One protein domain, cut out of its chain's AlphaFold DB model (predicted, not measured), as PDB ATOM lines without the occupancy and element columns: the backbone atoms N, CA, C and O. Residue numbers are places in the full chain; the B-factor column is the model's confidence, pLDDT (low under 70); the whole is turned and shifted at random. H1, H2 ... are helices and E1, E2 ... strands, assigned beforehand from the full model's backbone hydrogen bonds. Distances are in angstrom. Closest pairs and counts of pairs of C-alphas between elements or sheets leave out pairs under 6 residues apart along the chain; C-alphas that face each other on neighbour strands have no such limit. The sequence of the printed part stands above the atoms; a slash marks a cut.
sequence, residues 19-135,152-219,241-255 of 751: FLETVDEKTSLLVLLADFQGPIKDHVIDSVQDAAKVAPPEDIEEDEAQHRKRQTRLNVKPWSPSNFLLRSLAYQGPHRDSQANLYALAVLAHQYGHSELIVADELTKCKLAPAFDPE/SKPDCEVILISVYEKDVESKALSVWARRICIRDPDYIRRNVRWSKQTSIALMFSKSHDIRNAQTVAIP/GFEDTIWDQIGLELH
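What this domain is: This is residues 19 to 135, 152 to 219 and 241 to 255 of the 751 residues of an uncharacterized protein of Penicillium subrubescens (UniProt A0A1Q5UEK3). A strongly twisted sheet of six strands runs through the middle, with H1 and H7 on one face and H4 on the other: three layers, helices on both faces of a sheet. The long hairpin E4 and E5 makes its length, and H2, H3 and H6 lie off it. The printed part has 200 residues, with eight named helices and six named strands in the order E1 H1 H2 E2 H3 H4 E3 H5 E4 E5 H6 H7 H8 E6. The sheet's order is E2 E1 E3 E4 E5 E6, mixed, and the class is mixed, helices and strands. The whole is compact, with a radius of gyration of the C-alphas of 17.0 A, and spans 57 by 46 by 40 A.

How they stand to each other: E1, residues 27 to 32, is parallel to edge strand E2, residues 75 to 79, with N 28 and O 75 2.9 A apart. With H1, residues 38 to 53, and H2, residues 62 to 68, between them they form a strand-helix-strand unit, two parallel neighbour strands joined through helices, with a right-handed crossover. H1 is on the sheet, its closest C-alphas to E2 being those of Gln 49 and Val 76, 6.0 A. H3, residues 83 to 89, touches H4, residues 99 to 111, about perpendicular at 77 degrees; the closest C-alphas are those of Leu 89 and Ala 104, 5.9 A, and H4 uses residues 101 to 105 alone. E2, H3, H4 and E3, residues 116 to 120, form a split unit, with E1 between its strands and a right-handed crossover. E3 is parallel to E1, with N 118 and O 29 2.9 A apart. H5, residues 122 to 132, is on the same face as H4. E4, residues 156 to 167, is antiparallel to E3, with N 117 and O 161 2.8 A apart. E4 and E5, residues 172 to 182, form a hairpin, with N 160 and O 178 2.8 A apart. H6, residues 185 to 190, is not on the sheet. H7, residues 200 to 215, is on the face opposite H4, at a height over the sheet of 9.0 A. H8, residues 242 to 250, only just stands at the sheet's level, at 3.7 A. Edge strand E6, residues 252 to 254, is antiparallel to E5, with N 252 and O 177 2.8 A apart. Every O i to N i+4 pair is within hydrogen-bond range in H1, H3, H4, H6, H7 and H8; H5 has 4 of 7, and H2 has 1 of 3 beside 3 of 4 O i to N i+3 pairs.

Where its parts are: E1 begins at C-alpha 27 (28.011, 38.878, 31.406). H1 is 23.0 A long, H4 18.3 A, E4 34.5 A, E5 31.2 A and H7 22.6 A. E6 ends at C-alpha 254 (14.943, 55.409, 38.700).

The domain as a whole: The two farthest C-alphas, of Glu 135 and Glu 169, are 57.6 A apart. Residues 136 to 151 and 220 to 240 are not printed, with gaps of 19.2 A and 26.2 A between C-alphas. Of the links that are printed whole, none is long. The mean pLDDT of the printed part is 77.1; 59 residues are under 70, among them 62 to 73, 185 to 198, 207 to 219 and 241 to 249.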
ATOM      1  N   PHE A  19      25.494  43.818  19.013       59.78
ATOM      2  CA  PHE A  19      26.277  43.441  20.179       59.78
ATOM      3  C   PHE A  19      25.421  42.876  21.327       59.78
ATOM      4  O   PHE A  19      25.789  41.843  21.883       59.78
ATOM      5  N   LEU A  20      24.261  43.473  21.635       68.50
ATOM      6  CA  LEU A  20      23.458  43.105  22.813       68.50
ATOM      7  C   LEU A  20      22.878  41.678  22.760       68.50
ATOM      8  O   LEU A  20      22.621  41.094  23.809       68.50
ATOM      9  N   GLU A  21      22.715  41.089  21.568       65.19
ATOM     10  CA  GLU A  21      22.158  39.734  21.395       65.19
ATOM     11  C   GLU A  21      23.189  38.605  21.539       65.19
ATOM     12  O   GLU A  21      22.816  37.439  21.635       65.19
ATOM     13  N   THR A  22      24.483  38.929  21.522       63.28
ATOM     14  CA  THR A  22      25.574  37.932  21.471       63.28
ATOM     15  C   THR A  22      26.192  37.621  22.829       63.28
ATOM     16  O   THR A  22      27.198  36.913  22.926       63.28
ATOM     17  N   VAL A  23      25.639  38.195  23.889       66.44
ATOM     18  CA  VAL A  23      26.255  38.197  25.207       66.44
ATOM     19  C   VAL A  23      25.544  37.178  26.100       66.44
ATOM     20  O   VAL A  23      24.326  37.206  26.220       66.44
ATOM     21  N   ASP A  24      26.321  36.262  26.688       74.69
ATOM     22  CA  ASP A  24      25.843  35.229  27.619       74.69
ATOM     23  C   ASP A  24      25.192  35.863  28.862       74.69
ATOM     24  O   ASP A  24      25.659  36.908  29.322       74.69
ATOM     25  N   GLU A  25      24.188  35.193  29.439       68.50
ATOM     26  CA  GLU A  25      23.411  35.613  30.625       68.50
ATOM     27  C   GLU A  25      24.296  35.900  31.856       68.50
ATOM     28  O   GLU A  25      23.862  36.536  32.812       68.50
ATOM     29  N   LYS A  26      25.557  35.446  31.839       71.69
ATOM     30  CA  LYS A  26      26.566  35.650  32.895       71.69
ATOM     31  C   LYS A  26      27.460  36.878  32.706       71.69
ATOM     32  O   LYS A  26      28.446  37.040  33.429       71.69
ATOM     33  N   THR A  27      27.189  37.704  31.703       78.94
ATOM     34  CA  THR A  27      28.011  38.878  31.406       78.94
ATOM     35  C   THR A  27      27.311  40.136  31.899       78.94
ATOM     36  O   THR A  27      26.217  40.450  31.442       78.94
ATOM     37  N   SER A  28      27.962  40.900  32.771       80.62
ATOM     38  CA  SER A  28      27.531  42.265  33.076       80.62
ATOM     39  C   SER A  28      28.061  43.219  32.004       80.62
ATOM     40  O   SER A  28      29.195  43.087  31.527       80.62
ATOM     41  N   LEU A  29      27.258  44.211  31.626       84.44
ATOM     42  CA  LEU A  29      27.676  45.232  30.665       84.44
ATOM     43  C   LEU A  29      28.299  46.422  31.399       84.44
ATOM     44  O   LEU A  29      27.656  47.027  32.257       84.44
ATOM     45  N   LEU A  30      29.531  46.778  31.033       87.69
ATOM     46  CA  LEU A  30      30.160  48.034  31.434       87.69
ATOM     47  C   LEU A  30      29.834  49.108  30.397       87.69
ATOM     48  O   LEU A  30      30.426  49.151  29.324       87.69
ATOM     49  N   VAL A  31      28.886  49.973  30.713       85.31
ATOM     50  CA  VAL A  31      28.458  51.088  29.878       85.31
ATOM     51  C   VAL A  31      29.387  52.281  30.096       85.31
ATOM     52  O   VAL A  31      29.478  52.825  31.194       85.31
ATOM     53  N   LEU A  32      30.061  52.717  29.038       88.31
ATOM     54  CA  LEU A  32      30.913  53.906  29.049       88.31
ATOM     55  C   LEU A  32      30.125  55.079  28.453       88.31
ATOM     56  O   LEU A  32      29.954  55.149  27.232       88.31
ATOM     57  N   LEU A  33      29.607  55.968  29.308       85.44
ATOM     58  CA  LEU A  33      28.802  57.126  28.885       85.44
ATOM     59  C   LEU A  33      29.615  58.408  28.719       85.44
ATOM     60  O   LEU A  33      29.238  59.249  27.898       85.44
ATOM     61  N   ALA A  34      30.737  58.530  29.425       84.12
ATOM     62  CA  ALA A  34      31.712  59.576  29.151       84.12
ATOM     63  C   ALA A  34      32.628  59.202  27.980       84.12
ATOM     64  O   ALA A  34      32.825  58.024  27.658       84.12
ATOM     65  N   ASP A  35      33.205  60.215  27.338       84.94
ATOM     66  CA  ASP A  35      34.249  60.010  26.330       84.94
ATOM     67  C   ASP A  35      35.592  59.727  27.019       84.94
ATOM     68  O   ASP A  35      36.410  60.628  27.241       84.94
ATOM     69  N   PHE A  36      35.771  58.481  27.460       84.38
ATOM     70  CA  PHE A  36      37.025  57.998  28.033       84.38
ATOM     71  C   PHE A  36      38.043  57.732  26.923       84.38
ATOM     72  O   PHE A  36      37.788  56.936  26.015       84.38
ATOM     73  N   GLN A  37      39.221  58.342  27.036       86.12
ATOM     74  CA  GLN A  37      40.321  58.172  26.090       86.12
ATOM     75  C   GLN A  37      41.567  57.628  26.797       86.12
ATOM     76  O   GLN A  37      41.813  57.937  27.965       86.12
ATOM     77  N   GLY A  38      42.335  56.812  26.070       88.81
ATOM     78  CA  GLY A  38      43.634  56.289  26.499       88.81
ATOM     79  C   GLY A  38      43.618  55.617  27.883       88.81
ATOM     80  O   GLY A  38      42.719  54.817  28.154       88.81
ATOM     81  N   PRO A  39      44.577  55.945  28.769       88.00
ATOM     82  CA  PRO A  39      44.831  55.199  30.003       88.00
ATOM     83  C   PRO A  39      43.675  55.256  31.007       88.00
ATOM     84  O   PRO A  39      43.469  54.301  31.749       88.00
ATOM     85  N   ILE A  40      42.865  56.323  31.001       87.75
ATOM     86  CA  ILE A  40      41.695  56.429  31.886       87.75
ATOM     87  C   ILE A  40      40.675  55.338  31.541       87.75
ATOM     88  O   ILE A  40      40.106  54.707  32.431       87.75
ATOM     89  N   LYS A  41      40.443  55.098  30.243       91.88
ATOM     90  CA  LYS A  41      39.501  54.073  29.778       91.88
ATOM     91  C   LYS A  41      39.952  52.684  30.216       91.88
ATOM     92  O   LYS A  41      39.144  51.925  30.751       91.88
ATOM     93  N   ASP A  42      41.225  52.381  29.991       90.56
ATOM     94  CA  ASP A  42      41.809  51.085  30.326       90.56
ATOM     95  C   ASP A  42      41.785  50.869  31.845       90.56
ATOM     96  O   ASP A  42      41.327  49.829  32.307       90.56
ATOM     97  N   HIS A  43      42.109  51.902  32.632       90.38
ATOM     98  CA  HIS A  43      42.037  51.857  34.094       90.38
ATOM     99  C   HIS A  43      40.630  51.563  34.623       90.38
ATOM    100  O   HIS A  43      40.473  50.756  35.541       90.38
ATOM    101  N   VAL A  44      39.594  52.189  34.056       90.81
ATOM    102  CA  VAL A  44      38.198  51.904  34.431       90.81
ATOM    103  C   VAL A  44      37.848  50.450  34.122       90.81
ATOM    104  O   VAL A  44      37.289  49.764  34.979       90.81
ATOM    105  N   ILE A  45      38.186  49.969  32.922       91.44
ATOM    106  CA  ILE A  45      37.907  48.592  32.497       91.44
ATOM    107  C   ILE A  45      38.613  47.600  33.423       91.44
ATOM    108  O   ILE A  45      37.957  46.700  33.950       91.44
ATOM    109  N   ASP A  46      39.905  47.795  33.668       90.25
ATOM    110  CA  ASP A  46      40.722  46.929  34.518       90.25
ATOM    111  C   ASP A  46      40.216  46.929  35.961       90.25
ATOM    112  O   ASP A  46      40.014  45.866  36.543       90.25
ATOM    113  N   SER A  47      39.914  48.105  36.521       89.69
ATOM    114  CA  SER A  47      39.391  48.235  37.889       89.69
ATOM    115  C   SER A  47      38.074  47.480  38.066       89.69
ATOM    116  O   SER A  47      37.887  46.755  39.047       89.69
ATOM    117  N   VAL A  48      37.156  47.605  37.104       89.31
ATOM    118  CA  VAL A  48      35.863  46.911  37.140       89.31
ATOM    119  C   VAL A  48      36.045  45.405  36.932       89.31
ATOM    120  O   VAL A  48      35.440  44.609  37.652       89.31
ATOM    121  N   GLN A  49      36.888  44.990  35.985       89.62
ATOM    122  CA  GLN A  49      37.174  43.575  35.741       89.62
ATOM    123  C   GLN A  49      37.844  42.909  36.942       89.62
ATOM    124  O   GLN A  49      37.506  41.777  37.284       89.62
ATOM    125  N   ASP A  50      38.777  43.588  37.596       87.00
ATOM    126  CA  ASP A  50      39.457  43.066  38.773       87.00
ATOM    127  C   ASP A  50      38.488  42.948  39.945       87.00
ATOM    128  O   ASP A  50      38.416  41.882  40.558       87.00
ATOM    129  N   ALA A  51      37.642  43.954  40.179       85.50
ATOM    130  CA  ALA A  51      36.584  43.894  41.188       85.50
ATOM    131  C   ALA A  51      35.526  42.806  40.907       85.50
ATOM    132  O   ALA A  51      34.957  42.239  41.844       85.50
ATOM    133  N   ALA A  52      35.284  42.470  39.637       84.50
ATOM    134  CA  ALA A  52      34.398  41.380  39.221       84.50
ATOM    135  C   ALA A  52      35.003  39.981  39.449       84.50
ATOM    136  O   ALA A  52      34.263  39.011  39.638       84.50
ATOM    137  N   LYS A  53      36.339  39.856  39.450       84.38
ATOM    138  CA  LYS A  53      37.061  38.591  39.696       84.38
ATOM    139  C   LYS A  53      37.196  38.254  41.183       84.38
ATOM    140  O   LYS A  53      37.488  37.100  41.503       84.38
ATOM    141  N   VAL A  54      37.021  39.228  42.078       80.88
ATOM    142  CA  VAL A  54      37.132  39.033  43.530       80.88
ATOM    143  C   VAL A  54      36.074  38.041  44.002       80.88
ATOM    144  O   VAL A  54      34.874  38.283  43.862       80.88
ATOM    145  N   ALA A  55      36.523  36.932  44.591       74.06
ATOM    146  CA  ALA A  55      35.620  35.982  45.217       74.06
ATOM    147  C   ALA A  55      34.943  36.627  46.446       74.06
ATOM    148  O   ALA A  55      35.603  37.336  47.208       74.06
ATOM    149  N   PRO A  56      33.637  36.405  46.649       69.44
ATOM    150  CA  PRO A  56      32.956  36.816  47.872       69.44
ATOM    151  C   PRO A  56      33.583  36.101  49.089       69.44
ATOM    152  O   PRO A  56      34.049  34.969  48.945       69.44
ATOM    153  N   PRO A  57      33.619  36.735  50.277       73.12
ATOM    154  CA  PRO A  57      34.201  36.126  51.472       73.12
ATOM    155  C   PRO A  57      33.477  34.828  51.868       73.12
ATOM    156  O   PRO A  57      32.253  34.741  51.775       73.12
ATOM    157  N   GLU A  58      34.233  33.824  52.323       73.25
ATOM    158  CA  GLU A  58      33.712  32.482  52.637       73.25
ATOM    159  C   GLU A  58      32.775  32.458  53.862       73.25
ATOM    160  O   GLU A  58      31.919  31.575  53.947       73.25
ATOM    161  N   ASP A  59      32.862  33.465  54.739       73.69
ATOM    162  CA  ASP A  59      32.149  33.556  56.028       73.69
ATOM    163  C   ASP A  59      30.708  34.093  55.943       73.69
ATOM    164  O   ASP A  59      30.099  34.439  56.954       73.69
ATOM    165  N   ILE A  60      30.153  34.247  54.743       66.75
ATOM    166  CA  ILE A  60      28.776  34.725  54.577       66.75
ATOM    167  C   ILE A  60      27.784  33.605  54.968       66.75
ATOM    168  O   ILE A  60      27.943  32.477  54.514       66.75
ATOM    169  N   GLU A  61      26.760  33.894  55.774       75.31
ATOM    170  CA  GLU A  61      25.780  32.906  56.268       75.31
ATOM    171  C   GLU A  61      25.145  32.034  55.156       75.31
ATOM    172  O   GLU A  61      25.003  32.455  54.005       75.31
ATOM    173  N   GLU A  62      24.759  30.797  55.505       61.00
ATOM    174  CA  GLU A  62      24.195  29.785  54.588       61.00
ATOM    175  C   GLU A  62      22.947  30.263  53.820       61.00
ATOM    176  O   GLU A  62      22.723  29.812  52.695       61.00
ATOM    177  N   ASP A  63      22.189  31.225  54.351       58.12
ATOM    178  CA  ASP A  63      21.012  31.792  53.680       58.12
ATOM    179  C   ASP A  63      21.375  32.647  52.443       58.12
ATOM    180  O   ASP A  63      20.576  32.773  51.512       58.12
ATOM    181  N   GLU A  64      22.621  33.127  52.318       60.22
ATOM    182  CA  GLU A  64      23.126  33.750  51.083       60.22
ATOM    183  C   GLU A  64      23.660  32.722  50.060       60.22
ATOM    184  O   GLU A  64      24.117  33.088  48.970       60.22
ATOM    185  N   ALA A  65      23.588  31.410  50.327       58.22
ATOM    186  CA  ALA A  65      24.075  30.377  49.403       58.22
ATOM    187  C   ALA A  65      23.353  30.389  48.040       58.22
ATOM    188  O   ALA A  65      23.920  29.978  47.019       58.22
ATOM    189  N   GLN A  66      22.120  30.901  47.984       58.31
ATOM    190  CA  GLN A  66      21.384  31.088  46.732       58.31
ATOM    191  C   GLN A  66      21.950  32.254  45.901       58.31
ATOM    192  O   GLN A  66      22.018  32.153  44.672       58.31
ATOM    193  N   HIS A  67      22.469  33.298  46.559       56.09
ATOM    194  CA  HIS A  67      23.243  34.368  45.926       56.09
ATOM    195  C   HIS A  67      24.637  33.881  45.504       56.09
ATOM    196  O   HIS A  67      25.076  34.199  44.399       56.09
ATOM    197  N   ARG A  68      25.285  32.998  46.281       59.25
ATOM    198  CA  ARG A  68      26.565  32.363  45.897       59.25
ATOM    199  C   ARG A  68      26.488  31.590  44.579       59.25
ATOM    200  O   ARG A  68      27.436  31.621  43.800       59.25
ATOM    201  N   LYS A  69      25.353  30.951  44.267       60.00
ATOM    202  CA  LYS A  69      25.154  30.266  42.971       60.00
ATOM    203  C   LYS A  69      25.100  31.226  41.774       60.00
ATOM    204  O   LYS A  69      25.438  30.809  40.669       60.00
ATOM    205  N   ARG A  70      24.712  32.492  41.983       58.59
ATOM    206  CA  ARG A  70      24.752  33.555  40.959       58.59
ATOM    207  C   ARG A  70      26.132  34.219  40.844       58.59
ATOM    208  O   ARG A  70      26.433  34.804  39.814       58.59
ATOM    209  N   GLN A  71      27.000  34.073  41.849       59.91
ATOM    210  CA  GLN A  71      28.324  34.710  41.947       59.91
ATOM    211  C   GLN A  71      29.437  33.999  41.146       59.91
ATOM    212  O   GLN A  71      30.618  34.081  41.493       59.91
ATOM    213  N   THR A  72      29.108  33.302  40.053       59.38
ATOM    214  CA  THR A  72      30.138  32.874  39.092       59.38
ATOM    215  C   THR A  72      30.790  34.104  38.468       59.38
ATOM    216  O   THR A  72      30.064  35.010  38.077       59.38
ATOM    217  N   ARG A  73      32.133  34.117  38.384       63.47
ATOM    218  CA  ARG A  73      32.972  35.185  37.795       63.47
ATOM    219  C   ARG A  73      32.208  35.995  36.744       63.47
ATOM    220  O   ARG A  73      31.955  35.481  35.653       63.47
ATOM    221  N   LEU A  74      31.849  37.229  37.093       72.12
ATOM    222  CA  LEU A  74      31.144  38.124  36.184       72.12
ATOM    223  C   LEU A  74      32.097  38.478  35.046       72.12
ATOM    224  O   LEU A  74      33.181  39.021  35.270       72.12
ATOM    225  N   ASN A  75      31.713  38.135  33.819       82.25
ATOM    226  CA  ASN A  75      32.415  38.641  32.653       82.25
ATOM    227  C   ASN A  75      31.947  40.080  32.429       82.25
ATOM    228  O   ASN A  75      30.745  40.327  32.387       82.25
ATOM    229  N   VAL A  76      32.875  41.024  32.308       84.94
ATOM    230  CA  VAL A  76      32.543  42.434  32.094       84.94
ATOM    231  C   VAL A  76      32.931  42.800  30.675       84.94
ATOM    232  O   VAL A  76      34.113  42.770  30.324       84.94
ATOM    233  N   LYS A  77      31.943  43.163  29.855       89.06
ATOM    234  CA  LYS A  77      32.189  43.648  28.493       89.06
ATOM    235  C   LYS A  77      31.906  45.146  28.389       89.06
ATOM    236  O   LYS A  77      30.800  45.559  28.743       89.06
ATOM    237  N   PRO A  78      32.855  45.955  27.886       90.44
ATOM    238  CA  PRO A  78      32.614  47.369  27.656       90.44
ATOM    239  C   PRO A  78      31.626  47.571  26.498       90.44
ATOM    240  O   PRO A  78      31.712  46.906  25.466       90.44
ATOM    241  N   TRP A  79      30.713  48.521  26.660       91.12
ATOM    242  CA  TRP A  79      29.749  48.970  25.664       91.12
ATOM    243  C   TRP A  79      29.671  50.498  25.684       91.12
ATOM    244  O   TRP A  79      29.458  51.112  26.726       91.12
ATOM    245  N   SER A  80      29.840  51.124  24.523       88.50
ATOM    246  CA  SER A  80      29.746  52.578  24.361       88.50
ATOM    247  C   SER A  80      28.547  52.895  23.467       88.50
ATOM    248  O   SER A  80      28.687  52.841  22.243       88.50
ATOM    249  N   PRO A  81      27.361  53.187  24.033       87.31
ATOM    250  CA  PRO A  81      26.169  53.445  23.235       87.31
ATOM    251  C   PRO A  81      26.365  54.685  22.357       87.31
ATOM    252  O   PRO A  81      26.860  55.726  22.805       87.31
ATOM    253  N   SER A  82      25.958  54.583  21.091       86.69
ATOM    254  CA  SER A  82      26.061  55.695  20.145       86.69
ATOM    255  C   SER A  82      25.161  56.868  20.558       86.69
ATOM    256  O   SER A  82      24.075  56.679  21.105       86.69
ATOM    257  N   ASN A  83      25.561  58.103  20.234       83.50
ATOM    258  CA  ASN A  83      24.709  59.282  20.464       83.50
ATOM    259  C   ASN A  83      23.354  59.164  19.753       83.50
ATOM    260  O   ASN A  83      22.343  59.657  20.249       83.50
ATOM    261  N   PHE A  84      23.327  58.488  18.602       83.19
ATOM    262  CA  PHE A  84      22.095  58.183  17.887       83.19
ATOM    263  C   PHE A  84      21.172  57.272  18.710       83.19
ATOM    264  O   PHE A  84      19.983  57.565  18.838       83.19
ATOM    265  N   LEU A  85      21.711  56.197  19.297       85.62
ATOM    266  CA  LEU A  85      20.940  55.310  20.164       85.62
ATOM    267  C   LEU A  85      20.383  56.079  21.368       85.62
ATOM    268  O   LEU A  85      19.178  56.027  21.602       85.62
ATOM    269  N   LEU A  86      21.220  56.843  22.073       84.56
ATOM    270  CA  LEU A  86      20.791  57.632  23.233       84.56
ATOM    271  C   LEU A  86      19.642  58.593  22.865       84.56
ATOM    272  O   LEU A  86      18.594  58.576  23.513       84.56
ATOM    273  N   ARG A  87      19.776  59.329  21.748       80.50
ATOM    274  CA  ARG A  87      18.726  60.199  21.169       80.50
ATOM    275  C   ARG A  87      17.410  59.480  20.901       80.50
ATOM    276  O   ARG A  87      16.334  60.062  21.063       80.50
ATOM    277  N   SER A  88      17.495  58.230  20.458       80.19
ATOM    278  CA  SER A  88      16.318  57.429  20.132       80.19
ATOM    279  C   SER A  88      15.569  56.940  21.376       80.19
ATOM    280  O   SER A  88      14.341  56.842  21.332       80.19
ATOM    281  N   LEU A  89      16.287  56.682  22.476       81.19
ATOM    282  CA  LEU A  89      15.755  56.062  23.688       81.19
ATOM    283  C   LEU A  89      15.069  57.065  24.620       81.19
ATOM    284  O   LEU A  89      13.917  56.857  24.992       81.19
ATOM    285  N   ALA A  90      15.740  58.164  24.959       80.31
ATOM    286  CA  ALA A  90      15.246  59.151  25.918       80.31
ATOM    287  C   ALA A  90      15.420  60.574  25.385       80.31
ATOM    288  O   ALA A  90      16.168  60.803  24.428       80.31
ATOM    289  N   TYR A  91      14.672  61.529  25.952       73.88
ATOM    290  CA  TYR A  91      14.910  62.946  25.676       73.88
ATOM    291  C   TYR A  91      16.366  63.263  26.006       73.88
ATOM    292  O   TYR A  91      16.858  62.902  27.074       73.88
ATOM    293  N   GLN A  92      17.071  63.872  25.058       69.31
ATOM    294  CA  GLN A  92      18.457  64.238  25.294       69.31
ATOM    295  C   GLN A  92      18.454  65.550  26.046       69.31
ATOM    296  O   GLN A  92      18.423  66.626  25.451       69.31
ATOM    297  N   GLY A  93      18.487  65.429  27.367       70.06
ATOM    298  CA  GLY A  93      19.030  66.484  28.195       70.06
ATOM    299  C   GLY A  93      20.485  66.793  27.804       70.06
ATOM    300  O   GLY A  93      21.093  66.095  26.984       70.06
ATOM    301  N   PRO A  94      21.078  67.832  28.406       77.94
ATOM    302  CA  PRO A  94      22.456  68.234  28.121       77.94
ATOM    303  C   PRO A  94      23.501  67.166  28.493       77.94
ATOM    304  O   PRO A  94      24.651  67.261  28.068       77.94
ATOM    305  N   HIS A  95      23.108  66.141  29.254       85.81
ATOM    306  CA  HIS A  95      23.997  65.145  29.842       85.81
ATOM    307  C   HIS A  95      23.752  63.740  29.268       85.81
ATOM    308  O   HIS A  95      22.618  63.254  29.216       85.81
ATOM    309  N   ARG A  96      24.823  63.050  28.848       88.12
ATOM    310  CA  ARG A  96      24.745  61.663  28.336       88.12
ATOM    311  C   ARG A  96      24.431  60.660  29.443       88.12
ATOM    312  O   ARG A  96      23.733  59.682  29.202       88.12
ATOM    313  N   ASP A  97      24.910  60.940  30.642       88.25
ATOM    314  CA  ASP A  97      24.704  60.218  31.896       88.25
ATOM    315  C   ASP A  97      23.464  60.692  32.670       88.25
ATOM    316  O   ASP A  97      23.334  60.433  33.870       88.25
ATOM    317  N   SER A  98      22.530  61.362  31.983       90.94
ATOM    318  CA  SER A  98      21.259  61.757  32.578       90.94
ATOM    319  C   SER A  98      20.472  60.551  33.086       90.94
ATOM    320  O   SER A  98      20.521  59.455  32.519       90.94
ATOM    321  N   GLN A  99      19.691  60.751  34.141       91.00
ATOM    322  CA  GLN A  99      18.884  59.682  34.734       91.00
ATOM    323  C   GLN A  99      17.878  59.089  33.743       91.00
ATOM    324  O   GLN A  99      17.672  57.876  33.732       91.00
ATOM    325  N   ALA A 100      17.323  59.918  32.852       91.75
ATOM    326  CA  ALA A 100      16.481  59.468  31.749       91.75
ATOM    327  C   ALA A 100      17.215  58.484  30.825       91.75
ATOM    328  O   ALA A 100      16.665  57.441  30.467       91.75
ATOM    329  N   ASN A 101      18.464  58.795  30.455       92.56
ATOM    330  CA  ASN A 101      19.285  57.918  29.626       92.56
ATOM    331  C   ASN A 101      19.637  56.627  30.368       92.56
ATOM    332  O   ASN A 101      19.519  55.552  29.785       92.56
ATOM    333  N   LEU A 102      20.018  56.710  31.645       93.88
ATOM    334  CA  LEU A 102      20.329  55.534  32.461       93.88
ATOM    335  C   LEU A 102      19.137  54.589  32.584       93.88
ATOM    336  O   LEU A 102      19.281  53.395  32.330       93.88
ATOM    337  N   TYR A 103      17.959  55.120  32.910       94.25
ATOM    338  CA  TYR A 103      16.726  54.347  32.977       94.25
ATOM    339  C   TYR A 103      16.416  53.687  31.626       94.25
ATOM    340  O   TYR A 103      16.180  52.481  31.550       94.25
ATOM    341  N   ALA A 104      16.477  54.451  30.534       93.12
ATOM    342  CA  ALA A 104      16.155  53.943  29.208       93.12
ATOM    343  C   ALA A 104      17.144  52.872  28.715       93.12
ATOM    344  O   ALA A 104      16.727  51.881  28.109       93.12
ATOM    345  N   LEU A 105      18.438  53.037  29.003       93.31
ATOM    346  CA  LEU A 105      19.472  52.034  28.743       93.31
ATOM    347  C   LEU A 105      19.259  50.777  29.585       93.31
ATOM    348  O   LEU A 105      19.401  49.680  29.057       93.31
ATOM    349  N   ALA A 106      18.882  50.928  30.856       93.44
ATOM    350  CA  ALA A 106      18.586  49.815  31.748       93.44
ATOM    351  C   ALA A 106      17.406  48.983  31.235       93.44
ATOM    352  O   ALA A 106      17.526  47.768  31.087       93.44
ATOM    353  N   VAL A 107      16.299  49.634  30.863       92.50
ATOM    354  CA  VAL A 107      15.137  48.962  30.260       92.50
ATOM    355  C   VAL A 107      15.513  48.284  28.945       92.50
ATOM    356  O   VAL A 107      15.125  47.140  28.717       92.50
ATOM    357  N   LEU A 108      16.281  48.956  28.079       91.06
ATOM    358  CA  LEU A 108      16.727  48.368  26.817       91.06
ATOM    359  C   LEU A 108      17.583  47.124  27.063       91.06
ATOM    360  O   LEU A 108      17.300  46.074  26.499       91.06
ATOM    361  N   ALA A 109      18.612  47.225  27.901       90.12
ATOM    362  CA  ALA A 109      19.517  46.122  28.180       90.12
ATOM    363  C   ALA A 109      18.771  44.937  28.812       90.12
ATOM    364  O   ALA A 109      18.954  43.798  28.379       90.12
ATOM    365  N   HIS A 110      17.834  45.211  29.723       90.44
ATOM    366  CA  HIS A 110      16.971  44.200  30.328       90.44
ATOM    367  C   HIS A 110      16.102  43.476  29.287       90.44
ATOM    368  O   HIS A 110      16.005  42.250  29.313       90.44
ATOM    369  N   GLN A 111      15.561  44.183  28.286       87.94
ATOM    370  CA  GLN A 111      14.840  43.557  27.164       87.94
ATOM    371  C   GLN A 111      15.714  42.612  26.314       87.94
ATOM    372  O   GLN A 111      15.168  41.765  25.596       87.94
ATOM    373  N   TYR A 112      17.042  42.747  26.390       87.25
ATOM    374  CA  TYR A 112      18.036  41.864  25.768       87.25
ATOM    375  C   TYR A 112      18.628  40.824  26.737       87.25
ATOM    376  O   TYR A 112      19.549  40.110  26.353       87.25
ATOM    377  N   GLY A 113      18.089  40.697  27.953       88.12
ATOM    378  CA  GLY A 113      18.526  39.713  28.949       88.12
ATOM    379  C   GLY A 113      19.584  40.216  29.935       88.12
ATOM    380  O   GLY A 113      20.075  39.429  30.737       88.12
ATOM    381  N   HIS A 114      19.916  41.512  29.920       88.81
ATOM    382  CA  HIS A 114      20.917  42.114  30.808       88.81
ATOM    383  C   HIS A 114      20.240  42.920  31.918       88.81
ATOM    384  O   HIS A 114      19.875  44.076  31.721       88.81
ATOM    385  N   SER A 115      20.066  42.318  33.093       88.38
ATOM    386  CA  SER A 115      19.417  42.978  34.240       88.38
ATOM    387  C   SER A 115      20.376  43.774  35.125       88.38
ATOM    388  O   SER A 115      19.917  44.486  36.012       88.38
ATOM    389  N   GLU A 116      21.686  43.666  34.907       90.38
ATOM    390  CA  GLU A 116      22.717  44.343  35.696       90.38
ATOM    391  C   GLU A 116      23.683  45.089  34.772       90.38
ATOM    392  O   GLU A 116      24.272  44.507  33.856       90.38
ATOM    393  N   LEU A 117      23.852  46.385  35.025       93.44
ATOM    394  CA  LEU A 117      24.757  47.266  34.297       93.44
ATOM    395  C   LEU A 117      25.723  47.938  35.265       93.44
ATOM    396  O   LEU A 117      25.377  48.270  36.398       93.44
ATOM    397  N   ILE A 118      26.927  48.193  34.778       94.25
ATOM    398  CA  ILE A 118      27.928  49.018  35.443       94.25
ATOM    399  C   ILE A 118      28.132  50.221  34.542       94.25
ATOM    400  O   ILE A 118      28.385  50.044  33.359       94.25
ATOM    401  N   VAL A 119      28.009  51.437  35.053       94.75
ATOM    402  CA  VAL A 119      28.097  52.650  34.243       94.75
ATOM    403  C   VAL A 119      29.243  53.518  34.735       94.75
ATOM    404  O   VAL A 119      29.302  53.867  35.912       94.75
ATOM    405  N   ALA A 120      30.138  53.875  33.820       94.12
ATOM    406  CA  ALA A 120      31.155  54.893  34.032       94.12
ATOM    407  C   ALA A 120      30.709  56.185  33.337       94.12
ATOM    408  O   ALA A 120      30.425  56.190  32.131       94.12
ATOM    409  N   ASP A 121      30.612  57.262  34.106       92.44
ATOM    410  CA  ASP A 121      30.011  58.528  33.691       92.44
ATOM    411  C   ASP A 121      31.018  59.686  33.702       92.44
ATOM    412  O   ASP A 121      32.222  59.473  33.876       92.44
ATOM    413  N   GLU A 122      30.562  60.920  33.463       86.94
ATOM    414  CA  GLU A 122      31.477  62.070  33.426       86.94
ATOM    415  C   GLU A 122      32.098  62.324  34.805       86.94
ATOM    416  O   GLU A 122      33.267  62.692  34.895       86.94
ATOM    417  N   LEU A 123      31.383  62.028  35.898       85.62
ATOM    418  CA  LEU A 123      31.960  62.121  37.238       85.62
ATOM    419  C   LEU A 123      33.075  61.086  37.461       85.62
ATOM    420  O   LEU A 123      34.111  61.439  38.026       85.62
ATOM    421  N   THR A 124      32.908  59.841  36.995       88.81
ATOM    422  CA  THR A 124      33.985  58.834  37.001       88.81
ATOM    423  C   THR A 124      35.231  59.367  36.297       88.81
ATOM    424  O   THR A 124      36.333  59.297  36.840       88.81
ATOM    425  N   LYS A 125      35.060  59.947  35.102       88.06
ATOM    426  CA  LYS A 125      36.159  60.536  34.325       88.06
ATOM    427  C   LYS A 125      36.830  61.683  35.075       88.06
ATOM    428  O   LYS A 125      38.050  61.682  35.201       88.06
ATOM    429  N   CYS A 126      36.052  62.625  35.605       82.00
ATOM    430  CA  CYS A 126      36.564  63.778  36.344       82.00
ATOM    431  C   CYS A 126      37.354  63.383  37.596       82.00
ATOM    432  O   CYS A 126      38.344  64.034  37.908       82.00
ATOM    433  N   LYS A 127      36.953  62.319  38.305       82.69
ATOM    434  CA  LYS A 127      37.683  61.832  39.489       82.69
ATOM    435  C   LYS A 127      39.001  61.149  39.141       82.69
ATOM    436  O   LYS A 127      39.947  61.238  39.915       82.69
ATOM    437  N   LEU A 128      39.067  60.497  37.983       84.56
ATOM    438  CA  LEU A 128      40.287  59.845  37.520       84.56
ATOM    439  C   LEU A 128      41.251  60.826  36.847       84.56
ATOM    440  O   LEU A 128      42.452  60.664  37.001       84.56
ATOM    441  N   ALA A 129      40.758  61.854  36.150       82.62
ATOM    442  CA  ALA A 129      41.583  62.768  35.353       82.62
ATOM    443  C   ALA A 129      42.818  63.350  36.080       82.62
ATOM    444  O   ALA A 129      43.886  63.319  35.473       82.62
ATOM    445  N   PRO A 130      42.752  63.797  37.354       78.62
ATOM    446  CA  PRO A 130      43.927  64.311  38.066       78.62
ATOM    447  C   PRO A 130      45.061  63.292  38.219       78.62
ATOM    448  O   PRO A 130      46.223  63.676  38.288       78.62
ATOM    449  N   ALA A 131      44.737  61.997  38.267       75.88
ATOM    450  CA  ALA A 131      45.725  60.928  38.376       75.88
ATOM    451  C   ALA A 131      46.414  60.605  37.039       75.88
ATOM    452  O   ALA A 131      47.388  59.861  37.025       75.88
ATOM    453  N   PHE A 132      45.908  61.145  35.927       72.56
ATOM    454  CA  PHE A 132      46.414  60.909  34.574       72.56
ATOM    455  C   PHE A 132      46.790  62.218  33.863       72.56
ATOM    456  O   PHE A 132      46.823  62.255  32.633       72.56
ATOM    457  N   ASP A 133      47.027  63.299  34.612       76.00
ATOM    458  CA  ASP A 133      47.468  64.571  34.044       76.00
ATOM    459  C   ASP A 133      48.958  64.482  33.645       76.00
ATOM    460  O   ASP A 133      49.823  64.380  34.522       76.00
ATOM    461  N   PRO A 134      49.294  64.528  32.341       69.06
ATOM    462  CA  PRO A 134      50.675  64.412  31.879       69.06
ATOM    463  C   PRO A 134      51.566  65.577  32.337       69.06
ATOM    464  O   PRO A 134      52.788  65.433  32.376       69.06
ATOM    465  N   GLU A 135      51.003  66.733  32.714       70.94
ATOM    466  CA  GLU A 135      51.807  67.831  33.263       70.94
ATOM    467  C   GLU A 135      52.352  67.501  34.660       70.94
ATOM    468  O   GLU A 135      53.462  67.920  35.000       70.94
ATOM    469  N   SER A 152      49.352  53.219  44.841       66.25
ATOM    470  CA  SER A 152      47.891  53.141  44.924       66.25
ATOM    471  C   SER A 152      47.279  53.576  43.608       66.25
ATOM    472  O   SER A 152      47.304  54.758  43.268       66.25
ATOM    473  N   LYS A 153      46.711  52.612  42.882       75.69
ATOM    474  CA  LYS A 153      45.823  52.911  41.762       75.69
ATOM    475  C   LYS A 153      44.722  53.874  42.240       75.69
ATOM    476  O   LYS A 153      44.179  53.643  43.323       75.69
ATOM    477  N   PRO A 154      44.379  54.923  41.468       80.81
ATOM    478  CA  PRO A 154      43.328  55.848  41.866       80.81
ATOM    479  C   PRO A 154      41.998  55.100  41.986       80.81
ATOM    480  O   PRO A 154      41.653  54.283  41.122       80.81
ATOM    481  N   ASP A 155      41.265  55.389  43.062       83.69
ATOM    482  CA  ASP A 155      39.935  54.838  43.309       83.69
ATOM    483  C   ASP A 155      39.019  55.132  42.107       83.69
ATOM    484  O   ASP A 155      38.909  56.266  41.635       83.69
ATOM    485  N   CYS A 156      38.353  54.097  41.600       87.31
ATOM    486  CA  CYS A 156      37.460  54.197  40.452       87.31
ATOM    487  C   CYS A 156      36.011  54.195  40.936       87.31
ATOM    488  O   CYS A 156      35.547  53.222  41.522       87.31
ATOM    489  N   GLU A 157      35.262  55.268  40.702       89.31
ATOM    490  CA  GLU A 157      33.841  55.302  41.054       89.31
ATOM    491  C   GLU A 157      32.955  54.984  39.861       89.31
ATOM    492  O   GLU A 157      33.156  55.538  38.787       89.31
ATOM    493  N   VAL A 158      31.935  54.151  40.045       92.38
ATOM    494  CA  VAL A 158      30.989  53.760  38.985       92.38
ATOM    495  C   VAL A 158      29.564  53.695  39.530       92.38
ATOM    496  O   VAL A 158      29.353  53.625  40.741       92.38
ATOM    497  N   ILE A 159      28.573  53.695  38.643       92.88
ATOM    498  CA  ILE A 159      27.164  53.486  38.990       92.88
ATOM    499  C   ILE A 159      26.811  52.023  38.721       92.88
ATOM    500  O   ILE A 159      26.957  51.535  37.605       92.88
ATOM    501  N   LEU A 160      26.310  51.325  39.729       92.50
ATOM    502  CA  LEU A 160      25.655  50.035  39.561       92.50
ATOM    503  C   LEU A 160      24.180  50.264  39.260       92.50
ATOM    504  O   LEU A 160      23.515  50.970  40.014       92.50
ATOM    505  N   ILE A 161      23.669  49.653  38.196       94.00
ATOM    506  CA  ILE A 161      22.248  49.671  37.853       94.00
ATOM    507  C   ILE A 161      21.727  48.244  37.812       94.00
ATOM    508  O   ILE A 161      22.343  47.364  37.214       94.00
ATOM    509  N   SER A 162      20.566  48.029  38.410       91.81
ATOM    510  CA  SER A 162      19.887  46.744  38.408       91.81
ATOM    511  C   SER A 162      18.420  46.903  38.056       91.81
ATOM    512  O   SER A 162      17.765  47.847  38.492       91.81
ATOM    513  N   VAL A 163      17.894  45.962  37.285       91.88
ATOM    514  CA  VAL A 163      16.525  45.987  36.776       91.88
ATOM    515  C   VAL A 163      15.761  44.774  37.278       91.88
ATOM    516  O   VAL A 163      16.230  43.641  37.174       91.88
ATOM    517  N   TYR A 164      14.560  45.018  37.794       88.44
ATOM    518  CA  TYR A 164      13.715  43.999  38.400       88.44
ATOM    519  C   TYR A 164      12.284  44.101  37.917       88.44
ATOM    520  O   TYR A 164      11.722  45.193  37.863       88.44
ATOM    521  N   GLU A 165      11.655  42.957  37.692       87.38
ATOM    522  CA  GLU A 165      10.206  42.873  37.564       87.38
ATOM    523  C   GLU A 165       9.609  42.742  38.977       87.38
ATOM    524  O   GLU A 165       9.964  41.827  39.721       87.38
ATOM    525  N   LYS A 166       8.764  43.696  39.395       80.19
ATOM    526  CA  LYS A 166       8.141  43.714  40.734       80.19
ATOM    527  C   LYS A 166       7.146  42.566  40.906       80.19
ATOM    528  O   LYS A 166       6.999  42.050  42.007       80.19
ATOM    529  N   ASP A 167       6.472  42.192  39.826       77.62
ATOM    530  CA  ASP A 167       5.542  41.073  39.773       77.62
ATOM    531  C   ASP A 167       5.474  40.546  38.331       77.62
ATOM    532  O   ASP A 167       5.372  41.327  37.378       77.62
ATOM    533  N   VAL A 168       5.544  39.219  38.198       71.88
ATOM    534  CA  VAL A 168       5.551  38.481  36.926       71.88
ATOM    535  C   VAL A 168       4.281  38.767  36.121       71.88
ATOM    536  O   VAL A 168       4.316  38.781  34.889       71.88
ATOM    537  N   GLU A 169       3.158  39.031  36.794       76.31
ATOM    538  CA  GLU A 169       1.879  39.295  36.131       76.31
ATOM    539  C   GLU A 169       1.735  40.760  35.704       76.31
ATOM    540  O   GLU A 169       1.332  41.042  34.571       76.31
ATOM    541  N   SER A 170       2.102  41.704  36.577       74.31
ATOM    542  CA  SER A 170       1.956  43.141  36.305       74.31
ATOM    543  C   SER A 170       2.892  43.682  35.218       74.31
ATOM    544  O   SER A 170       2.623  44.752  34.665       74.31
ATOM    545  N   LYS A 171       4.004  42.983  34.927       83.69
ATOM    546  CA  LYS A 171       5.142  43.507  34.144       83.69
ATOM    547  C   LYS A 171       5.668  44.846  34.674       83.69
ATOM    548  O   LYS A 171       6.266  45.620  33.918       83.69
ATOM    549  N   ALA A 172       5.393  45.159  35.939       87.06
ATOM    550  CA  ALA A 172       5.882  46.370  36.557       87.06
ATOM    551  C   ALA A 172       7.391  46.241  36.739       87.06
ATOM    552  O   ALA A 172       7.874  45.234  37.258       87.06
ATOM    553  N   LEU A 173       8.132  47.250  36.311       90.75
ATOM    554  CA  LEU A 173       9.584  47.261  36.340       90.75
ATOM    555  C   LEU A 173      10.079  48.214  37.434       90.75
ATOM    556  O   LEU A 173       9.397  49.156  37.832       90.75
ATOM    557  N   SER A 174      11.256  47.925  37.968       90.56
ATOM    558  CA  SER A 174      11.977  48.748  38.930       90.56
ATOM    559  C   SER A 174      13.420  48.827  38.473       90.56
ATOM    560  O   SER A 174      14.074  47.790  38.348       90.56
ATOM    561  N   VAL A 175      13.910  50.034  38.205       93.19
ATOM    562  CA  VAL A 175      15.328  50.271  37.926       93.19
ATOM    563  C   VAL A 175      15.941  50.856  39.182       93.19
ATOM    564  O   VAL A 175      15.545  51.923  39.623       93.19
ATOM    565  N   TRP A 176      16.909  50.170  39.769       92.00
ATOM    566  CA  TRP A 176      17.656  50.655  40.919       92.00
ATOM    567  C   TRP A 176      19.049  51.074  40.480       92.00
ATOM    568  O   TRP A 176      19.707  50.318  39.773       92.00
ATOM    569  N   ALA A 177      19.517  52.239  40.907       91.75
ATOM    570  CA  ALA A 177      20.849  52.734  40.601       91.75
ATOM    571  C   ALA A 177      21.569  53.189  41.873       91.75
ATOM    572  O   ALA A 177      20.960  53.749  42.783       91.75
ATOM    573  N   ARG A 178      22.877  52.949  41.961       89.56
ATOM    574  CA  ARG A 178      23.692  53.316  43.125       89.56
ATOM    575  C   ARG A 178      25.126  53.608  42.719       89.56
ATOM    576  O   ARG A 178      25.714  52.818  41.986       89.56
ATOM    577  N   ARG A 179      25.724  54.680  43.245       88.50
ATOM    578  CA  ARG A 179      27.158  54.926  43.053       88.50
ATOM    579  C   ARG A 179      27.980  54.124  44.053       88.50
ATOM    580  O   ARG A 179      27.633  54.016  45.228       88.50
ATOM    581  N   ILE A 180      29.075  53.553  43.574       87.00
ATOM    582  CA  ILE A 180      30.038  52.808  44.376       87.00
ATOM    583  C   ILE A 180      31.455  53.291  44.084       87.00
ATOM    584  O   ILE A 180      31.752  53.773  42.993       87.00
ATOM    585  N   CYS A 181      32.338  53.102  45.059       85.81
ATOM    586  CA  CYS A 181      33.772  53.307  44.919       85.81
ATOM    587  C   CYS A 181      34.467  51.941  44.845       85.81
ATOM    588  O   CYS A 181      34.362  51.128  45.768       85.81
ATOM    589  N   ILE A 182      35.151  51.685  43.735       84.50
ATOM    590  CA  ILE A 182      36.009  50.529  43.509       84.50
ATOM    591  C   ILE A 182      37.421  50.935  43.915       84.50
ATOM    592  O   ILE A 182      38.094  51.685  43.210       84.50
ATOM    593  N   ARG A 183      37.854  50.428  45.067       82.50
ATOM    594  CA  ARG A 183      39.206  50.656  45.576       82.50
ATOM    595  C   ARG A 183      40.171  49.593  45.089       82.50
ATOM    596  O   ARG A 183      39.777  48.441  44.887       82.50
ATOM    597  N   ASP A 184      41.439  49.977  44.997       76.06
ATOM    598  CA  ASP A 184      42.541  49.067  44.694       76.06
ATOM    599  C   ASP A 184      42.532  47.858  45.664       76.06
ATOM    600  O   ASP A 184      42.573  48.041  46.892       76.06
ATOM    601  N   PRO A 185      42.480  46.612  45.151       67.06
ATOM    602  CA  PRO A 185      42.579  45.405  45.967       67.06
ATOM    603  C   PRO A 185      43.786  45.400  46.913       67.06
ATOM    604  O   PRO A 185      43.678  44.912  48.041       67.06
ATOM    605  N   ASP A 186      44.924  45.958  46.495       68.38
ATOM    606  CA  ASP A 186      46.140  45.974  47.306       68.38
ATOM    607  C   ASP A 186      46.089  47.031  48.412       68.38
ATOM    608  O   ASP A 186      46.664  46.816  49.484       68.38
ATOM    609  N   TYR A 187      45.352  48.127  48.211       64.75
ATOM    610  CA  TYR A 187      45.048  49.091  49.271       64.75
ATOM    611  C   TYR A 187      44.176  48.450  50.361       64.75
ATOM    612  O   TYR A 187      44.440  48.611  51.555       64.75
ATOM    613  N   ILE A 188      43.176  47.661  49.959       57.66
ATOM    614  CA  ILE A 188      42.298  46.929  50.883       57.66
ATOM    615  C   ILE A 188      43.082  45.870  51.671       57.66
ATOM    616  O   ILE A 188      42.941  45.794  52.891       57.66
ATOM    617  N   ARG A 189      43.940  45.083  51.005       60.53
ATOM    618  CA  ARG A 189      44.774  44.057  51.664       60.53
ATOM    619  C   ARG A 189      45.718  44.642  52.710       60.53
ATOM    620  O   ARG A 189      45.959  44.000  53.725       60.53
ATOM    621  N   ARG A 190      46.254  45.843  52.475       61.09
ATOM    622  CA  ARG A 190      47.146  46.534  53.420       61.09
ATOM    623  C   ARG A 190      46.384  47.117  54.617       61.09
ATOM    624  O   ARG A 190      46.906  47.114  55.727       61.09
ATOM    625  N   ASN A 191      45.131  47.531  54.427       51.81
ATOM    626  CA  ASN A 191      44.285  48.146  55.455       51.81
ATOM    627  C   ASN A 191      43.259  47.160  56.056       51.81
ATOM    628  O   ASN A 191      42.055  47.421  56.095       51.81
ATOM    629  N   VAL A 192      43.764  46.036  56.584       46.50
ATOM    630  CA  VAL A 192      43.021  44.857  57.096       46.50
ATOM    631  C   VAL A 192      41.911  45.181  58.115       46.50
ATOM    632  O   VAL A 192      41.001  44.382  58.314       46.50
ATOM    633  N   ARG A 193      41.931  46.354  58.761       44.84
ATOM    634  CA  ARG A 193      40.976  46.686  59.830       44.84
ATOM    635  C   ARG A 193      39.588  47.166  59.373       44.84
ATOM    636  O   ARG A 193      38.698  47.145  60.215       44.84
ATOM    637  N   TRP A 194      39.368  47.589  58.118       42.34
ATOM    638  CA  TRP A 194      38.155  48.382  57.804       42.34
ATOM    639  C   TRP A 194      37.385  48.092  56.508       42.34
ATOM    640  O   TRP A 194      36.349  48.719  56.293       42.34
ATOM    641  N   SER A 195      37.772  47.148  55.649       44.50
ATOM    642  CA  SER A 195      36.971  46.892  54.439       44.50
ATOM    643  C   SER A 195      36.880  45.417  54.090       44.50
ATOM    644  O   SER A 195      37.801  44.848  53.511       44.50
ATOM    645  N   LYS A 196      35.717  44.814  54.370       52.88
ATOM    646  CA  LYS A 196      35.292  43.597  53.673       52.88
ATOM    647  C   LYS A 196      35.244  43.938  52.185       52.88
ATOM    648  O   LYS A 196      34.372  44.701  51.757       52.88
ATOM    649  N   GLN A 197      36.207  43.421  51.426       50.94
ATOM    650  CA  GLN A 197      36.221  43.516  49.974       50.94
ATOM    651  C   GLN A 197      34.866  43.006  49.482       50.94
ATOM    652  O   GLN A 197      34.506  41.850  49.692       50.94
ATOM    653  N   THR A 198      34.046  43.906  48.952       60.06
ATOM    654  CA  THR A 198      32.714  43.540  48.485       60.06
ATOM    655  C   THR A 198      32.872  43.298  46.993       60.06
ATOM    656  O   THR A 198      33.170  44.236  46.264       60.06
ATOM    657  N   SER A 199      32.774  42.047  46.539       71.62
ATOM    658  CA  SER A 199      32.756  41.755  45.101       71.62
ATOM    659  C   SER A 199      31.614  42.529  44.436       71.62
ATOM    660  O   SER A 199      30.607  42.805  45.093       71.62
ATOM    661  N   ILE A 200      31.723  42.871  43.148       73.31
ATOM    662  CA  ILE A 200      30.639  43.580  42.433       73.31
ATOM    663  C   ILE A 200      29.302  42.837  42.583       73.31
ATOM    664  O   ILE A 200      28.274  43.454  42.842       73.31
ATOM    665  N   ALA A 201      29.326  41.504  42.541       70.00
ATOM    666  CA  ALA A 201      28.138  40.688  42.759       70.00
ATOM    667  C   ALA A 201      27.552  40.838  44.179       70.00
ATOM    668  O   ALA A 201      26.335  40.900  44.348       70.00
ATOM    669  N   LEU A 202      28.394  40.942  45.215       72.00
ATOM    670  CA  LEU A 202      27.934  41.244  46.573       72.00
ATOM    671  C   LEU A 202      27.446  42.699  46.694       72.00
ATOM    672  O   LEU A 202      26.530  42.968  47.466       72.00
ATOM    673  N   MET A 203      28.003  43.641  45.925       75.88
ATOM    674  CA  MET A 203      27.507  45.023  45.876       75.88
ATOM    675  C   MET A 203      26.119  45.101  45.231       75.88
ATOM    676  O   MET A 203      25.250  45.801  45.757       75.88
ATOM    677  N   PHE A 204      25.879  44.345  44.156       77.25
ATOM    678  CA  PHE A 204      24.541  44.174  43.594       77.25
ATOM    679  C   PHE A 204      23.603  43.543  44.622       77.25
ATOM    680  O   PHE A 204      22.552  44.116  44.889       77.25
ATOM    681  N   SER A 205      23.990  42.445  45.282       72.06
ATOM    682  CA  SER A 205      23.177  41.806  46.335       72.06
ATOM    683  C   SER A 205      22.796  42.778  47.453       72.06
ATOM    684  O   SER A 205      21.618  42.992  47.707       72.06
ATOM    685  N   LYS A 206      23.769  43.490  48.032       71.00
ATOM    686  CA  LYS A 206      23.502  44.507  49.060       71.00
ATOM    687  C   LYS A 206      22.585  45.619  48.561       71.00
ATOM    688  O   LYS A 206      21.803  46.161  49.334       71.00
ATOM    689  N   SER A 207      22.690  45.988  47.286       67.25
ATOM    690  CA  SER A 207      21.795  46.980  46.683       67.25
ATOM    691  C   SER A 207      20.358  46.454  46.589       67.25
ATOM    692  O   SER A 207      19.426  47.219  46.836       67.25
ATOM    693  N   HIS A 208      20.165  45.154  46.334       68.88
ATOM    694  CA  HIS A 208      18.853  44.510  46.453       68.88
ATOM    695  C   HIS A 208      18.335  44.546  47.894       68.88
ATOM    696  O   HIS A 208      17.182  44.910  48.116       68.88
ATOM    697  N   ASP A 209      19.174  44.202  48.870       67.88
ATOM    698  CA  ASP A 209      18.767  44.130  50.277       67.88
ATOM    699  C   ASP A 209      18.384  45.504  50.825       67.88
ATOM    700  O   ASP A 209      17.376  45.644  51.517       67.88
ATOM    701  N   ILE A 210      19.142  46.544  50.464       66.69
ATOM    702  CA  ILE A 210      18.840  47.932  50.830       66.69
ATOM    703  C   ILE A 210      17.512  48.376  50.220       66.69
ATOM    704  O   ILE A 210      16.689  48.965  50.924       66.69
ATOM    705  N   ARG A 211      17.259  48.058  48.944       66.56
ATOM    706  CA  ARG A 211      15.959  48.317  48.313       66.56
ATOM    707  C   ARG A 211      14.839  47.598  49.064       66.56
ATOM    708  O   ARG A 211      13.838  48.222  49.410       66.56
ATOM    709  N   ASN A 212      15.013  46.310  49.355       56.25
ATOM    710  CA  ASN A 212      14.032  45.531  50.106       56.25
ATOM    711  C   ASN A 212      13.771  46.176  51.473       56.25
ATOM    712  O   ASN A 212      12.616  46.401  51.822       56.25
ATOM    713  N   ALA A 213      14.808  46.607  52.192       56.53
ATOM    714  CA  ALA A 213      14.678  47.317  53.461       56.53
ATOM    715  C   ALA A 213      13.934  48.664  53.339       56.53
ATOM    716  O   ALA A 213      13.175  49.028  54.237       56.53
ATOM    717  N   GLN A 214      14.089  49.394  52.229       55.84
ATOM    718  CA  GLN A 214      13.294  50.598  51.961       55.84
ATOM    719  C   GLN A 214      11.824  50.291  51.653       55.84
ATOM    720  O   GLN A 214      10.926  51.006  52.111       55.84
ATOM    721  N   THR A 215      11.558  49.228  50.892       42.59
ATOM    722  CA  THR A 215      10.190  48.805  50.546       42.59
ATOM    723  C   THR A 215       9.452  48.154  51.720       42.59
ATOM    724  O   THR A 215       8.245  48.324  51.851       42.59
ATOM    725  N   VAL A 216      10.171  47.473  52.618       33.38
ATOM    726  CA  VAL A 216       9.648  46.755  53.796       33.38
ATOM    727  C   VAL A 216       9.689  47.645  55.045       33.38
ATOM    728  O   VAL A 216       9.664  47.158  56.169       33.38
ATOM    729  N   ALA A 217       9.717  48.973  54.905       33.75
ATOM    730  CA  ALA A 217       9.512  49.868  56.040       33.75
ATOM    731  C   ALA A 217       8.084  49.678  56.601       33.75
ATOM    732  O   ALA A 217       7.135  50.340  56.183       33.75
ATOM    733  N   ILE A 218       7.937  48.732  57.536       29.47
ATOM    734  CA  ILE A 218       6.678  48.337  58.169       29.47
ATOM    735  C   ILE A 218       6.062  49.571  58.852       29.47
ATOM    736  O   ILE A 218       6.714  50.169  59.717       29.47
ATOM    737  N   PRO A 219       4.809  49.947  58.533       28.78
ATOM    738  CA  PRO A 219       4.091  50.989  59.255       28.78
ATOM    739  C   PRO A 219       4.035  50.650  60.751       28.78
ATOM    740  O   PRO A 219       3.430  49.660  61.152       28.78
ATOM    741  N   GLY A 241      25.543  65.659  53.168       56.22
ATOM    742  CA  GLY A 241      24.338  66.093  52.469       56.22
ATOM    743  C   GLY A 241      23.401  64.900  52.264       56.22
ATOM    744  O   GLY A 241      23.847  63.800  51.926       56.22
ATOM    745  N   PHE A 242      22.111  65.092  52.541       56.16
ATOM    746  CA  PHE A 242      21.107  64.033  52.431       56.16
ATOM    747  C   PHE A 242      21.125  63.392  51.034       56.16
ATOM    748  O   PHE A 242      21.102  62.167  50.928       56.16
ATOM    749  N   GLU A 243      21.282  64.209  49.986       57.91
ATOM    750  CA  GLU A 243      21.501  63.763  48.606       57.91
ATOM    751  C   GLU A 243      22.664  62.771  48.478       57.91
ATOM    752  O   GLU A 243      22.457  61.654  48.022       57.91
ATOM    753  N   ASP A 244      23.875  63.105  48.922       61.47
ATOM    754  CA  ASP A 244      25.031  62.217  48.748       61.47
ATOM    755  C   ASP A 244      24.900  60.907  49.543       61.47
ATOM    756  O   ASP A 244      25.341  59.848  49.101       61.47
ATOM    757  N   THR A 245      24.228  60.944  50.699       63.88
ATOM    758  CA  THR A 245      23.902  59.719  51.446       63.88
ATOM    759  C   THR A 245      22.955  58.827  50.645       63.88
ATOM    760  O   THR A 245      23.148  57.608  50.608       63.88
ATOM    761  N   ILE A 246      21.965  59.420  49.967       65.06
ATOM    762  CA  ILE A 246      21.105  58.691  49.033       65.06
ATOM    763  C   ILE A 246      21.956  58.083  47.919       65.06
ATOM    764  O   ILE A 246      21.871  56.882  47.702       65.06
ATOM    765  N   TRP A 247      22.812  58.856  47.255       69.12
ATOM    766  CA  TRP A 247      23.541  58.384  46.074       69.12
ATOM    767  C   TRP A 247      24.593  57.306  46.375       69.12
ATOM    768  O   TRP A 247      24.669  56.307  45.651       69.12
ATOM    769  N   ASP A 248      25.363  57.475  47.453       66.38
ATOM    770  CA  ASP A 248      26.527  56.636  47.761       66.38
ATOM    771  C   ASP A 248      26.166  55.422  48.638       66.38
ATOM    772  O   ASP A 248      26.667  54.302  48.464       66.38
ATOM    773  N   GLN A 249      25.298  55.619  49.634       67.50
ATOM    774  CA  GLN A 249      25.030  54.586  50.641       67.50
ATOM    775  C   GLN A 249      23.777  53.785  50.342       67.50
ATOM    776  O   GLN A 249      23.744  52.582  50.608       67.50
ATOM    777  N   ILE A 250      22.757  54.444  49.810       75.38
ATOM    778  CA  ILE A 250      21.431  53.861  49.703       75.38
ATOM    779  C   ILE A 250      21.196  53.381  48.267       75.38
ATOM    780  O   ILE A 250      20.878  52.215  48.056       75.38
ATOM    781  N   GLY A 251      21.472  54.230  47.285       83.25
ATOM    782  CA  GLY A 251      20.967  54.128  45.923       83.25
ATOM    783  C   GLY A 251      19.591  54.780  45.776       83.25
ATOM    784  O   GLY A 251      19.026  55.335  46.722       83.25
ATOM    785  N   LEU A 252      19.053  54.695  44.568       86.44
ATOM    786  CA  LEU A 252      17.804  55.313  44.166       86.44
ATOM    787  C   LEU A 252      17.056  54.434  43.154       86.44
ATOM    788  O   LEU A 252      17.659  53.890  42.230       86.44
ATOM    789  N   GLU A 253      15.727  54.387  43.272       89.44
ATOM    790  CA  GLU A 253      14.856  53.886  42.209       89.44
ATOM    791  C   GLU A 253      14.699  54.950  41.111       89.44
ATOM    792  O   GLU A 253      14.196  56.047  41.353       89.44
ATOM    793  N   LEU A 254      15.164  54.627  39.906       92.19
ATOM    794  CA  LEU A 254      14.943  55.409  38.700       92.19
ATOM    795  C   LEU A 254      13.583  55.052  38.106       92.19
ATOM    796  O   LEU A 254      13.228  53.876  37.998       92.19
ATOM    797  N   HIS A 255      12.874  56.079  37.656       92.38
ATOM    798  CA  HIS A 255      11.564  55.957  37.033       92.38
ATOM    799  C   HIS A 255      11.588  56.411  35.583       92.38
ATOM    800  O   HIS A 255      12.434  57.220  35.195       92.38
TER     801      HIS A 255